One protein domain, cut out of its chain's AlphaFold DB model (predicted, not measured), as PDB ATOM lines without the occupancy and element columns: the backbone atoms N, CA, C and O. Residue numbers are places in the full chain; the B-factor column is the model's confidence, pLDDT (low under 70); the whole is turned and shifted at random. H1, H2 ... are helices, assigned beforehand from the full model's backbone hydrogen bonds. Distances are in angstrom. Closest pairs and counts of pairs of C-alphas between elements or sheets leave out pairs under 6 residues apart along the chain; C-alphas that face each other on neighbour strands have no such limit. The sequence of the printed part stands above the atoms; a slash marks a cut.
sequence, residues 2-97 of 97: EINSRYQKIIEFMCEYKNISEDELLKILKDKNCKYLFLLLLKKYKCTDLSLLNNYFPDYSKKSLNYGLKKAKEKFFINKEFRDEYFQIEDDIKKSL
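AT A GLANCE: This is residues 2 to 97 of the 97 residues of an uncharacterized protein of Clostridium pasteurianum DSM 525 = ATCC 6013 (UniProt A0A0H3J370). Helix H3 is the core; H1 packs along it, H5 crosses it, and H6 turns back from H5 at a corner toward H1. Short H2 leads into H3, and short H4 is near H1. The printed part has 96 residues, with six named helices, H1 to H6 in order, that hold 72 of them, and no named strand; the class is all helix, and the whole is compact, with a radius of gyration of the C-alphas of 12.4 A and spans of 33 by 30 by 24 A.

IN THESE COORDINATES: H1, residues 3 to 18, runs 23.4 A from C-alpha 3 at (198.091, 193.537, 225.991). H2 is 26 to 30, H3 32 to 44, H4 50 to 53. H5, 62 to 78, runs 24.6 A; H6, 80 to 96, runs 24.8 A to C-alpha 96 at (190.889, 201.916, 215.632).

HOW THE PARTS SIT: H3 touches H5, about perpendicular at 81 degrees; their closest C-alphas, Tyr 36 and Ala 72, are 4.6 A apart. H2, H3 and H5 have every O i to N i+4 pair within hydrogen-bond range; H1 has 11 of 12, H6 11 of 13; H4 is too short.

THE WHOLE: The printed part has no cut and no long link. Residues 2 to 4 and 97 are under pLDDT 70.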
ATOM      1  N   GLU A   2     201.332 192.368 223.187       49.91
ATOM      2  CA  GLU A   2     200.058 192.949 222.698       49.91
ATOM      3  C   GLU A   2     199.115 193.568 223.747       49.91
ATOM      4  O   GLU A   2     198.383 194.496 223.415       49.91
ATOM      5  N   ILE A   3     199.090 193.085 224.997       52.31
ATOM      6  CA  ILE A   3     198.091 193.537 225.991       52.31
ATOM      7  C   ILE A   3     198.233 195.038 226.279       52.31
ATOM      8  O   ILE A   3     197.226 195.725 226.398       52.31
ATOM      9  N   ASN A   4     199.460 195.565 226.292       62.09
ATOM     10  CA  ASN A   4     199.706 196.985 226.548       62.09
ATOM     11  C   ASN A   4     199.100 197.891 225.456       62.09
ATOM     12  O   ASN A   4     198.590 198.961 225.763       62.09
ATOM     13  N   SER A   5     199.046 197.411 224.205       78.44
ATOM     14  CA  SER A   5     198.534 198.193 223.069       78.44
ATOM     15  C   SER A   5     197.036 198.495 223.163       78.44
ATOM     16  O   SER A   5     196.602 199.578 222.790       78.44
ATOM     17  N   ARG A   6     196.222 197.572 223.698       86.44
ATOM     18  CA  ARG A   6     194.769 197.786 223.815       86.44
ATOM     19  C   ARG A   6     194.429 198.774 224.922       86.44
ATOM     20  O   ARG A   6     193.535 199.591 224.741       86.44
ATOM     21  N   TYR A   7     195.143 198.706 226.048       87.88
ATOM     22  CA  TYR A   7     194.998 199.688 227.124       87.88
ATOM     23  C   TYR A   7     195.341 201.084 226.626       87.88
ATOM     24  O   TYR A   7     194.549 201.998 226.824       87.88
ATOM     25  N   GLN A   8     196.481 201.206 225.944       88.06
ATOM     26  CA  GLN A   8     196.945 202.464 225.382       88.06
ATOM     27  C   GLN A   8     195.927 203.041 224.390       88.06
ATOM     28  O   GLN A   8     195.474 204.156 224.600       88.06
ATOM     29  N   LYS A   9     195.434 202.251 223.425       90.00
ATOM     30  CA  LYS A   9     194.393 202.703 222.482       90.00
ATOM     31  C   LYS A   9     193.108 203.180 223.173       90.00
ATOM     32  O   LYS A   9     192.517 204.169 222.760       90.00
ATOM     33  N   ILE A  10     192.653 202.481 224.222       92.31
ATOM     34  CA  ILE A  10     191.475 202.913 224.999       92.31
ATOM     35  C   ILE A  10     191.760 204.226 225.728       92.31
ATOM     36  O   ILE A  10     190.885 205.082 225.805       92.31
ATOM     37  N   ILE A  11     192.963 204.385 226.271       90.75
ATOM     38  CA  ILE A  11     193.378 205.598 226.971       90.75
ATOM     39  C   ILE A  11     193.473 206.782 226.007       90.75
ATOM     40  O   ILE A  11     192.826 207.793 226.261       90.75
ATOM     41  N   GLU A  12     194.189 206.631 224.894       90.38
ATOM     42  CA  GLU A  12     194.322 207.636 223.834       90.38
ATOM     43  C   GLU A  12     192.944 208.085 223.339       90.38
ATOM     44  O   GLU A  12     192.631 209.273 223.369       90.38
ATOM     45  N   PHE A  13     192.063 207.129 223.025       92.50
ATOM     46  CA  PHE A  13     190.696 207.431 222.610       92.50
ATOM     47  C   PHE A  13     189.933 208.241 223.669       92.50
ATOM     48  O   PHE A  13     189.245 209.208 223.352       92.50
ATOM     49  N   MET A  14     190.023 207.861 224.947       92.56
ATOM     50  CA  MET A  14     189.322 208.585 226.013       92.56
ATOM     51  C   MET A  14     189.901 209.984 226.249       92.56
ATOM     52  O   MET A  14     189.150 210.891 226.619       92.56
ATOM     53  N   CYS A  15     191.208 210.157 226.050       90.62
ATOM     54  CA  CYS A  15     191.876 211.452 226.090       90.62
ATOM     55  C   CYS A  15     191.362 212.364 224.971       90.62
ATOM     56  O   CYS A  15     190.916 213.477 225.256       90.62
ATOM     57  N   GLU A  16     191.312 211.864 223.735       90.12
ATOM     58  CA  GLU A  16     190.736 212.572 222.586       90.12
ATOM     59  C   GLU A  16     189.261 212.918 222.819       90.12
ATOM     60  O   GLU A  16     188.862 214.075 222.686       90.12
ATOM     61  N   TYR A  17     188.460 211.944 223.267       89.25
ATOM     62  CA  TYR A  17     187.033 212.127 223.546       89.25
ATOM     63  C   TYR A  17     186.762 213.225 224.584       89.25
ATOM     64  O   TYR A  17     185.772 213.953 224.495       89.25
ATOM     65  N   LYS A  18     187.634 213.358 225.591       88.06
ATOM     66  CA  LYS A  18     187.521 214.395 226.626       88.06
ATOM     67  C   LYS A  18     188.309 215.663 226.328       88.06
ATOM     68  O   LYS A  18     188.193 216.603 227.116       88.06
ATOM     69  N   ASN A  19     189.051 215.701 225.223       90.38
ATOM     70  CA  ASN A  19     189.989 216.766 224.889       90.38
ATOM     71  C   ASN A  19     190.952 217.071 226.055       90.38
ATOM     72  O   ASN A  19     191.090 218.214 226.493       90.38
ATOM     73  N   ILE A  20     191.551 216.014 226.607       90.19
ATOM     74  CA  ILE A  20     192.538 216.072 227.693       90.19
ATOM     75  C   ILE A  20     193.842 215.415 227.236       90.19
ATOM     76  O   ILE A  20     193.826 214.537 226.377       90.19
ATOM     77  N   SER A  21     194.968 215.812 227.825       88.62
ATOM     78  CA  SER A  21     196.247 215.127 227.613       88.62
ATOM     79  C   SER A  21     196.410 213.924 228.549       88.62
ATOM     80  O   SER A  21     195.681 213.774 229.534       88.62
ATOM     81  N   GLU A  22     197.409 213.080 228.276       79.00
ATOM     82  CA  GLU A  22     197.774 211.958 229.153       79.00
ATOM     83  C   GLU A  22     198.164 212.408 230.571       79.00
ATOM     84  O   GLU A  22     197.829 211.733 231.542       79.00
ATOM     85  N   ASP A  23     198.772 213.587 230.735       82.44
ATOM     86  CA  ASP A  23     199.090 214.143 232.064       82.44
ATOM     87  C   ASP A  23     197.834 214.404 232.912       82.44
ATOM     88  O   ASP A  23     197.868 214.465 234.144       82.44
ATOM     89  N   GLU A  24     196.687 214.544 232.251       87.81
ATOM     90  CA  GLU A  24     195.402 214.824 232.869       87.81
ATOM     91  C   GLU A  24     194.506 213.586 232.968       87.81
ATOM     92  O   GLU A  24     193.329 213.706 233.321       87.81
ATOM     93  N   LEU A  25     195.052 212.386 232.734       87.75
ATOM     94  CA  LEU A  25     194.306 211.126 232.686       87.75
ATOM     95  C   LEU A  25     193.444 210.883 233.933       87.75
ATOM     96  O   LEU A  25     192.328 210.366 233.849       87.75
ATOM     97  N   LEU A  26     193.897 211.343 235.104       87.31
ATOM     98  CA  LEU A  26     193.128 211.290 236.353       87.31
ATOM     99  C   LEU A  26     191.737 211.946 236.242       87.31
ATOM    100  O   LEU A  26     190.824 211.564 236.980       87.31
ATOM    101  N   LYS A  27     191.536 212.901 235.323       89.06
ATOM    102  CA  LYS A  27     190.225 213.511 235.044       89.06
ATOM    103  C   LYS A  27     189.199 212.489 234.550       89.06
ATOM    104  O   LYS A  27     188.031 212.613 234.924       89.06
ATOM    105  N   ILE A  28     189.621 211.443 233.827       91.06
ATOM    106  CA  ILE A  28     188.745 210.331 233.405       91.06
ATOM    107  C   ILE A  28     188.078 209.689 234.620       91.06
ATOM    108  O   ILE A  28     186.890 209.382 234.587       91.06
ATOM    109  N   LEU A  29     188.819 209.518 235.720       90.31
ATOM    110  CA  LEU A  29     188.300 208.901 236.941       90.31
ATOM    111  C   LEU A  29     187.506 209.866 237.834       90.31
ATOM    112  O   LEU A  29     186.743 209.396 238.686       90.31
ATOM    113  N   LYS A  30     187.684 211.183 237.669       89.31
ATOM    114  CA  LYS A  30     186.972 212.217 238.438       89.31
ATOM    115  C   LYS A  30     185.558 212.451 237.906       89.31
ATOM    116  O   LYS A  30     184.631 212.565 238.705       89.31
ATOM    117  N   ASP A  31     185.376 212.480 236.584       90.69
ATOM    118  CA  ASP A  31     184.045 212.591 235.984       90.69
ATOM    119  C   ASP A  31     183.315 211.243 236.015       90.69
ATOM    120  O   ASP A  31     183.782 210.236 235.482       90.69
ATOM    121  N   LYS A  32     182.139 211.204 236.648       92.62
ATOM    122  CA  LYS A  32     181.422 209.945 236.896       92.62
ATOM    123  C   LYS A  32     180.934 209.281 235.608       92.62
ATOM    124  O   LYS A  32     180.991 208.056 235.519       92.62
ATOM    125  N   ASN A  33     180.448 210.061 234.639       92.94
ATOM    126  CA  ASN A  33     179.995 209.515 233.359       92.94
ATOM    127  C   ASN A  33     181.192 208.976 232.564       92.94
ATOM    128  O   ASN A  33     181.183 207.803 232.197       92.94
ATOM    129  N   CYS A  34     182.251 209.774 232.413       94.12
ATOM    130  CA  CYS A  34     183.496 209.392 231.745       94.12
ATOM    131  C   CYS A  34     184.098 208.117 232.328       94.12
ATOM    132  O   CYS A  34     184.361 207.155 231.609       94.12
ATOM    133  N   LYS A  35     184.234 208.073 233.657       95.06
ATOM    134  CA  LYS A  35     184.728 206.906 234.380       95.06
ATOM    135  C   LYS A  35     183.920 205.666 234.036       95.06
ATOM    136  O   LYS A  35     184.486 204.591 233.880       95.06
ATOM    137  N   TYR A  36     182.597 205.774 233.965       97.69
ATOM    138  CA  TYR A  36     181.752 204.618 233.688       97.69
ATOM    139  C   TYR A  36     181.875 204.147 232.240       97.69
ATOM    140  O   TYR A  36     181.964 202.939 232.035       97.69
ATOM    141  N   LEU A  37     181.956 205.063 231.271       97.25
ATOM    142  CA  LEU A  37     182.242 204.726 229.871       97.25
ATOM    143  C   LEU A  37     183.586 204.002 229.761       97.25
ATOM    144  O   LEU A  37     183.638 202.866 229.292       97.25
ATOM    145  N   PHE A  38     184.641 204.601 230.320       95.94
ATOM    146  CA  PHE A  38     185.985 204.031 230.343       95.94
ATOM    147  C   PHE A  38     186.006 202.619 230.939       95.94
ATOM    148  O   PHE A  38     186.526 201.683 230.335       95.94
ATOM    149  N   LEU A  39     185.381 202.426 232.104       96.69
ATOM    150  CA  LEU A  39     185.332 201.121 232.760       96.69
ATOM    151  C   LEU A  39     184.577 200.068 231.934       96.69
ATOM    152  O   LEU A  39     184.976 198.899 231.928       96.69
ATOM    153  N   LEU A  40     183.503 200.446 231.236       97.75
ATOM    154  CA  LEU A  40     182.782 199.522 230.358       97.75
ATOM    155  C   LEU A  40     183.628 199.121 229.146       97.75
ATOM    156  O   LEU A  40     183.678 197.929 228.836       97.75
ATOM    157  N   LEU A  41     184.354 200.063 228.535       96.12
ATOM    158  CA  LEU A  41     185.284 199.787 227.431       96.12
ATOM    159  C   LEU A  41     186.405 198.847 227.870       96.12
ATOM    160  O   LEU A  41     186.613 197.796 227.258       96.12
ATOM    161  N   LEU A  42     187.056 199.153 228.997       94.62
ATOM    162  CA  LEU A  42     188.056 198.269 229.591       94.62
ATOM    163  C   LEU A  42     187.495 196.856 229.784       94.62
ATOM    164  O   LEU A  42     188.135 195.867 229.425       94.62
ATOM    165  N   LYS A  43     186.266 196.728 230.301       95.56
ATOM    166  CA  LYS A  43     185.639 195.415 230.489       95.56
ATOM    167  C   LYS A  43     185.359 194.698 229.169       95.56
ATOM    168  O   LYS A  43     185.610 193.493 229.092       95.56
ATOM    169  N   LYS A  44     184.843 195.412 228.168       95.12
ATOM    170  CA  LYS A  44     184.511 194.886 226.838       95.12
ATOM    171  C   LYS A  44     185.742 194.303 226.146       95.12
ATOM    172  O   LYS A  44     185.682 193.177 225.655       95.12
ATOM    173  N   TYR A  45     186.869 195.009 226.204       92.62
ATOM    174  CA  TYR A  45     188.131 194.593 225.581       92.62
ATOM    175  C   TYR A  45     189.045 193.775 226.504       92.62
ATOM    176  O   TYR A  45     190.220 193.573 226.200       92.62
ATOM    177  N   LYS A  46     188.509 193.260 227.623       91.75
ATOM    178  CA  LYS A  46     189.228 192.430 228.612       91.75
ATOM    179  C   LYS A  46     190.461 193.117 229.231       91.75
ATOM    180  O   LYS A  46     191.364 192.445 229.715       91.75
ATOM    181  N   CYS A  47     190.462 194.444 229.279       92.00
ATOM    182  CA  CYS A  47     191.502 195.302 229.843       92.00
ATOM    183  C   CYS A  47     191.205 195.659 231.315       92.00
ATOM    184  O   CYS A  47     191.136 196.824 231.691       92.00
ATOM    185  N   THR A  48     190.987 194.655 232.173       91.75
ATOM    186  CA  THR A  48     190.689 194.858 233.612       91.75
ATOM    187  C   THR A  48     191.751 194.289 234.557       91.75
ATOM    188  O   THR A  48     191.474 194.086 235.737       91.75
ATOM    189  N   ASP A  49     192.943 193.990 234.041       91.75
ATOM    190  CA  ASP A  49     194.129 193.702 234.846       91.75
ATOM    191  C   ASP A  49     194.548 194.950 235.636       91.75
ATOM    192  O   ASP A  49     194.742 196.027 235.063       91.75
ATOM    193  N   LEU A  50     194.652 194.791 236.955       90.12
ATOM    194  CA  LEU A  50     194.956 195.869 237.882       90.12
ATOM    195  C   LEU A  50     196.427 196.288 237.830       90.12
ATOM    196  O   LEU A  50     196.700 197.472 237.993       90.12
ATOM    197  N   SER A  51     197.365 195.359 237.604       89.12
ATOM    198  CA  SER A  51     198.787 195.719 237.566       89.12
ATOM    199  C   SER A  51     199.079 196.610 236.365       89.12
ATOM    200  O   SER A  51     199.804 197.587 236.493       89.12
ATOM    201  N   LEU A  52     198.449 196.325 235.221       89.25
ATOM    202  CA  LEU A  52     198.561 197.168 234.030       89.25
ATOM    203  C   LEU A  52     197.819 198.493 234.187       89.25
ATOM    204  O   LEU A  52     198.344 199.532 233.805       89.25
ATOM    205  N   LEU A  53     196.620 198.478 234.774       89.19
ATOM    206  CA  LEU A  53     195.857 199.705 234.993       89.19
ATOM    207  C   LEU A  53     196.590 200.668 235.939       89.19
ATOM    208  O   LEU A  53     196.559 201.876 235.718       89.19
ATOM    209  N   ASN A  54     197.300 200.136 236.938       90.31
ATOM    210  CA  ASN A  54     198.089 200.927 237.879       90.31
ATOM    211  C   ASN A  54     199.327 201.592 237.260       90.31
ATOM    212  O   ASN A  54     199.833 202.539 237.853       90.31
ATOM    213  N   ASN A  55     199.771 201.170 236.069       89.31
ATOM    214  CA  ASN A  55     200.802 201.905 235.324       89.31
ATOM    215  C   ASN A  55     200.304 203.289 234.874       89.31
ATOM    216  O   ASN A  55     201.103 204.203 234.726       89.31
ATOM    217  N   TYR A  56     198.991 203.434 234.669       86.69
ATOM    218  CA  TYR A  56     198.350 204.675 234.223       86.69
ATOM    219  C   TYR A  56     197.625 205.401 235.363       86.69
ATOM    220  O   TYR A  56     197.567 206.626 235.406       86.69
ATOM    221  N   PHE A  57     197.068 204.640 236.305       88.81
ATOM    222  CA  PHE A  57     196.333 205.152 237.457       88.81
ATOM    223  C   PHE A  57     196.923 204.580 238.744       88.81
ATOM    224  O   PHE A  57     196.398 203.588 239.263       88.81
ATOM    225  N   PRO A  58     197.998 205.189 239.272       87.75
ATOM    226  CA  PRO A  58     198.572 204.775 240.543       87.75
ATOM    227  C   PRO A  58     197.497 204.696 241.636       87.75
ATOM    228  O   PRO A  58     196.546 205.479 241.658       87.75
ATOM    229  N   ASP A  59     197.626 203.706 242.518       86.25
ATOM    230  CA  ASP A  59     196.722 203.455 243.650       86.25
ATOM    231  C   ASP A  59     195.273 203.072 243.293       86.25
ATOM    232  O   ASP A  59     194.394 203.008 244.167       86.25
ATOM    233  N   TYR A  60     194.981 202.741 242.027       90.06
ATOM    234  CA  TYR A  60     193.652 202.265 241.669       90.06
ATOM    235  C   TYR A  60     193.390 200.874 242.260       90.06
ATOM    236  O   TYR A  60     193.988 199.860 241.902       90.06
ATOM    237  N   SER A  61     192.464 200.806 243.218       93.38
ATOM    238  CA  SER A  61     192.206 199.562 243.946       93.38
ATOM    239  C   SER A  61     191.257 198.614 243.201       93.38
ATOM    240  O   SER A  61     190.291 199.032 242.553       93.38
ATOM    241  N   LYS A  62     191.434 197.301 243.409       94.06
ATOM    242  CA  LYS A  62     190.498 196.262 242.932       94.06
ATOM    243  C   LYS A  62     189.060 196.513 243.401       94.06
ATOM    244  O   LYS A  62     188.104 196.257 242.670       94.06
ATOM    245  N   LYS A  63     188.901 197.022 244.628       95.12
ATOM    246  CA  LYS A  63     187.597 197.375 245.204       95.12
ATOM    247  C   LYS A  63     186.945 198.509 244.410       95.12
ATOM    248  O   LYS A  63     185.777 198.388 244.041       95.12
ATOM    249  N   SER A  64     187.708 199.560 244.103       92.81
ATOM    250  CA  SER A  64     187.264 200.695 243.286       92.81
ATOM    251  C   SER A  64     186.878 200.260 241.874       92.81
ATOM    252  O   SER A  64     185.809 200.652 241.401       92.81
ATOM    253  N   LEU A  65     187.689 199.402 241.242       95.25
ATOM    254  CA  LEU A  65     187.415 198.833 239.920       95.25
ATOM    255  C   LEU A  65     186.094 198.056 239.904       95.25
ATOM    256  O   LEU A  65     185.207 198.343 239.102       95.25
ATOM    257  N   ASN A  66     185.933 197.099 240.820       95.88
ATOM    258  CA  ASN A  66     184.744 196.247 240.879       95.88
ATOM    259  C   ASN A  66     183.473 197.046 241.176       95.88
ATOM    260  O   ASN A  66     182.441 196.838 240.534       95.88
ATOM    261  N   TYR A  67     183.547 197.976 242.131       96.75
ATOM    262  CA  TYR A  67     182.425 198.851 242.455       96.75
ATOM    263  C   TYR A  67     182.062 199.756 241.269       96.75
ATOM    264  O   TYR A  67     180.890 199.859 240.909       96.75
ATOM    265  N   GLY A  68     183.066 200.358 240.624       96.62
ATOM    266  CA  GLY A  68     182.886 201.198 239.444       96.62
ATOM    267  C   GLY A  68     182.246 200.440 238.284       96.62
ATOM    268  O   GLY A  68     181.255 200.907 237.735       96.62
ATOM    269  N   LEU A  69     182.733 199.235 237.974       97.69
ATOM    270  CA  LEU A  69     182.163 198.366 236.942       97.69
ATOM    271  C   LEU A  69     180.710 197.991 237.235       97.69
ATOM    272  O   LEU A  69     179.878 198.005 236.329       97.69
ATOM    273  N   LYS A  70     180.391 197.665 238.493       98.06
ATOM    274  CA  LYS A  70     179.011 197.383 238.905       98.06
ATOM    275  C   LYS A  70     178.111 198.592 238.639       98.06
ATOM    276  O   LYS A  70     177.081 198.448 237.987       98.06
ATOM    277  N   LYS A  71     178.521 199.786 239.080       98.12
ATOM    278  CA  LYS A  71     177.747 201.021 238.888       98.12
ATOM    279  C   LYS A  71     177.635 201.451 237.428       98.12
ATOM    280  O   LYS A  71     176.574 201.924 237.026       98.12
ATOM    281  N   ALA A  72     178.685 201.254 236.641       98.12
ATOM    282  CA  ALA A  72     178.669 201.537 235.214       98.12
ATOM    283  C   ALA A  72     177.665 200.639 234.481       98.12
ATOM    284  O   ALA A  72     176.856 201.135 233.705       98.12
ATOM    285  N   LYS A  73     177.641 199.337 234.804       98.12
ATOM    286  CA  LYS A  73     176.643 198.397 234.276       98.12
ATOM    287  C   LYS A  73     175.222 198.780 234.679       98.12
ATOM    288  O   LYS A  73     174.358 198.843 233.818       98.12
ATOM    289  N   GLU A  74     174.983 199.066 235.961       98.19
ATOM    290  CA  GLU A  74     173.669 199.530 236.436       98.19
ATOM    291  C   GLU A  74     173.189 200.742 235.620       98.19
ATOM    292  O   GLU A  74     172.080 200.717 235.087       98.19
ATOM    293  N   LYS A  75     174.047 201.762 235.446       98.12
ATOM    294  CA  LYS A  75     173.727 202.951 234.641       98.12
ATOM    295  C   LYS A  75     173.456 202.592 233.176       98.12
ATOM    296  O   LYS A  75     172.468 203.065 232.626       98.12
ATOM    297  N   PHE A  76     174.288 201.742 232.577       98.19
ATOM    298  CA  PHE A  76     174.125 201.264 231.204       98.19
ATOM    299  C   PHE A  76     172.766 200.598 230.960       98.19
ATOM    300  O   PHE A  76     172.175 200.782 229.900       98.19
ATOM    301  N   PHE A  77     172.236 199.842 231.925       97.44
ATOM    302  CA  PHE A  77     170.925 199.203 231.778       97.44
ATOM    303  C   PHE A  77     169.763 200.196 231.866       97.44
ATOM    304  O   PHE A  77     168.815 200.092 231.088       97.44
ATOM    305  N   ILE A  78     169.832 201.171 232.774       97.56
ATOM    306  CA  ILE A  78     168.686 202.045 233.075       97.56
ATOM    307  C   ILE A  78     168.662 203.347 232.267       97.56
ATOM    308  O   ILE A  78     167.595 203.913 232.059       97.56
ATOM    309  N   ASN A  79     169.818 203.849 231.828       98.31
ATOM    310  CA  ASN A  79     169.935 205.152 231.181       98.31
ATOM    311  C   ASN A  79     170.222 204.970 229.685       98.31
ATOM    312  O   ASN A  79     171.310 204.538 229.308       98.31
ATOM    313  N   LYS A  80     169.226 205.286 228.847       97.62
ATOM    314  CA  LYS A  80     169.315 205.141 227.389       97.62
ATOM    315  C   LYS A  80     170.388 206.047 226.785       97.62
ATOM    316  O   LYS A  80     171.228 205.543 226.065       97.62
ATOM    317  N   GLU A  81     170.395 207.331 227.129       97.94
ATOM    318  CA  GLU A  81     171.348 208.316 226.595       97.94
ATOM    319  C   GLU A  81     172.805 207.892 226.830       97.94
ATOM    320  O   GLU A  81     173.601 207.839 225.903       97.94
ATOM    321  N   PHE A  82     173.128 207.473 228.051       97.94
ATOM    322  CA  PHE A  82     174.453 206.963 228.399       97.94
ATOM    323  C   PHE A  82     174.813 205.674 227.649       97.94
ATOM    324  O   PHE A  82     175.974 205.435 227.326       97.94
ATOM    325  N   ARG A  83     173.833 204.797 227.416       98.00
ATOM    326  CA  ARG A  83     174.043 203.566 226.649       98.00
ATOM    327  C   ARG A  83     174.273 203.863 225.168       98.00
ATOM    328  O   ARG A  83     175.132 203.224 224.572       98.00
ATOM    329  N   ASP A  84     173.537 204.813 224.608       98.06
ATOM    330  CA  ASP A  84     173.698 205.252 223.224       98.06
ATOM    331  C   ASP A  84     175.077 205.924 223.047       98.06
ATOM    332  O   ASP A  84     175.807 205.578 222.123       98.06
ATOM    333  N   GLU A  85     175.497 206.767 224.000       96.56
ATOM    334  CA  GLU A  85     176.854 207.345 224.067       96.56
ATOM    335  C   GLU A  85     177.935 206.255 224.127       96.56
ATOM    336  O   GLU A  85     178.913 206.298 223.381       96.56
ATOM    337  N   TYR A  86     177.749 205.236 224.975       97.56
ATOM    338  CA  TYR A  86     178.671 204.103 225.044       97.56
ATOM    339  C   TYR A  86     178.799 203.380 223.699       97.56
ATOM    340  O   TYR A  86     179.914 203.048 223.307       97.56
ATOM    341  N   PHE A  87     177.687 203.109 223.008       97.00
ATOM    342  CA  PHE A  87     177.734 202.398 221.730       97.00
ATOM    343  C   PHE A  87     178.394 203.229 220.634       97.00
ATOM    344  O   PHE A  87     179.189 202.679 219.880       97.00
ATOM    345  N   GLN A  88     178.142 204.539 220.595       95.25
ATOM    346  CA  GLN A  88     178.830 205.441 219.674       95.25
ATOM    347  C   GLN A  88     180.350 205.371 219.871       95.25
ATOM    348  O   GLN A  88     181.101 205.138 218.927       95.25
ATOM    349  N   ILE A  89     180.795 205.496 221.123       94.19
ATOM    350  CA  ILE A  89     182.210 205.405 221.485       94.19
ATOM    351  C   ILE A  89     182.790 204.017 221.163       94.19
ATOM    352  O   ILE A  89     183.906 203.920 220.656       94.19
ATOM    353  N   GLU A  90     182.057 202.935 221.447       95.00
ATOM    354  CA  GLU A  90     182.502 201.573 221.128       95.00
ATOM    355  C   GLU A  90     182.677 201.376 219.616       95.00
ATOM    356  O   GLU A  90     183.660 200.778 219.176       95.00
ATOM    357  N   ASP A  91     181.742 201.872 218.810       94.44
ATOM    358  CA  ASP A  91     181.830 201.758 217.358       94.44
ATOM    359  C   ASP A  91     183.020 202.542 216.803       94.44
ATOM    360  O   ASP A  91     183.678 202.079 215.868       94.44
ATOM    361  N   ASP A  92     183.340 203.692 217.396       91.25
ATOM    362  CA  ASP A  92     184.484 204.500 216.985       91.25
ATOM    363  C   ASP A  92     185.815 203.858 217.398       91.25
ATOM    364  O   ASP A  92     186.694 203.684 216.553       91.25
ATOM    365  N   ILE A  93     185.948 203.379 218.639       90.06
ATOM    366  CA  ILE A  93     187.180 202.709 219.077       90.06
ATOM    367  C   ILE A  93     187.401 201.363 218.370       90.06
ATOM    368  O   ILE A  93     188.540 200.980 218.105       90.06
ATOM    369  N   LYS A  94     186.330 200.644 218.008       89.00
ATOM    370  CA  LYS A  94     186.409 199.379 217.262       89.00
ATOM    371  C   LYS A  94     187.019 199.557 215.871       89.00
ATOM    372  O   LYS A  94     187.632 198.618 215.377       89.00
ATOM    373  N   LYS A  95     186.873 200.731 215.247       84.62
ATOM    374  CA  LYS A  95     187.522 201.046 213.960       84.62
ATOM    375  C   LYS A  95     189.035 201.245 214.113       84.62
ATOM    376  O   LYS A  95     189.766 201.038 213.151       84.62
ATOM    377  N   SER A  96     189.486 201.616 215.311       72.75
ATOM    378  CA  SER A  96     190.889 201.916 215.632       72.75
ATOM    379  C   SER A  96     191.638 200.756 216.305       72.75
ATOM    380  O   SER A  96     192.866 200.806 216.440       72.75
ATOM    381  N   LEU A  97     190.929 199.713 216.758       68.25
ATOM    382  CA  LEU A  97     191.475 198.566 217.498       68.25
ATOM    383  C   LEU A  97     191.940 197.428 216.595       68.25
ATOM    384  O   LEU A  97     193.148 197.110 216.738       68.25
TER     385      LEU A  97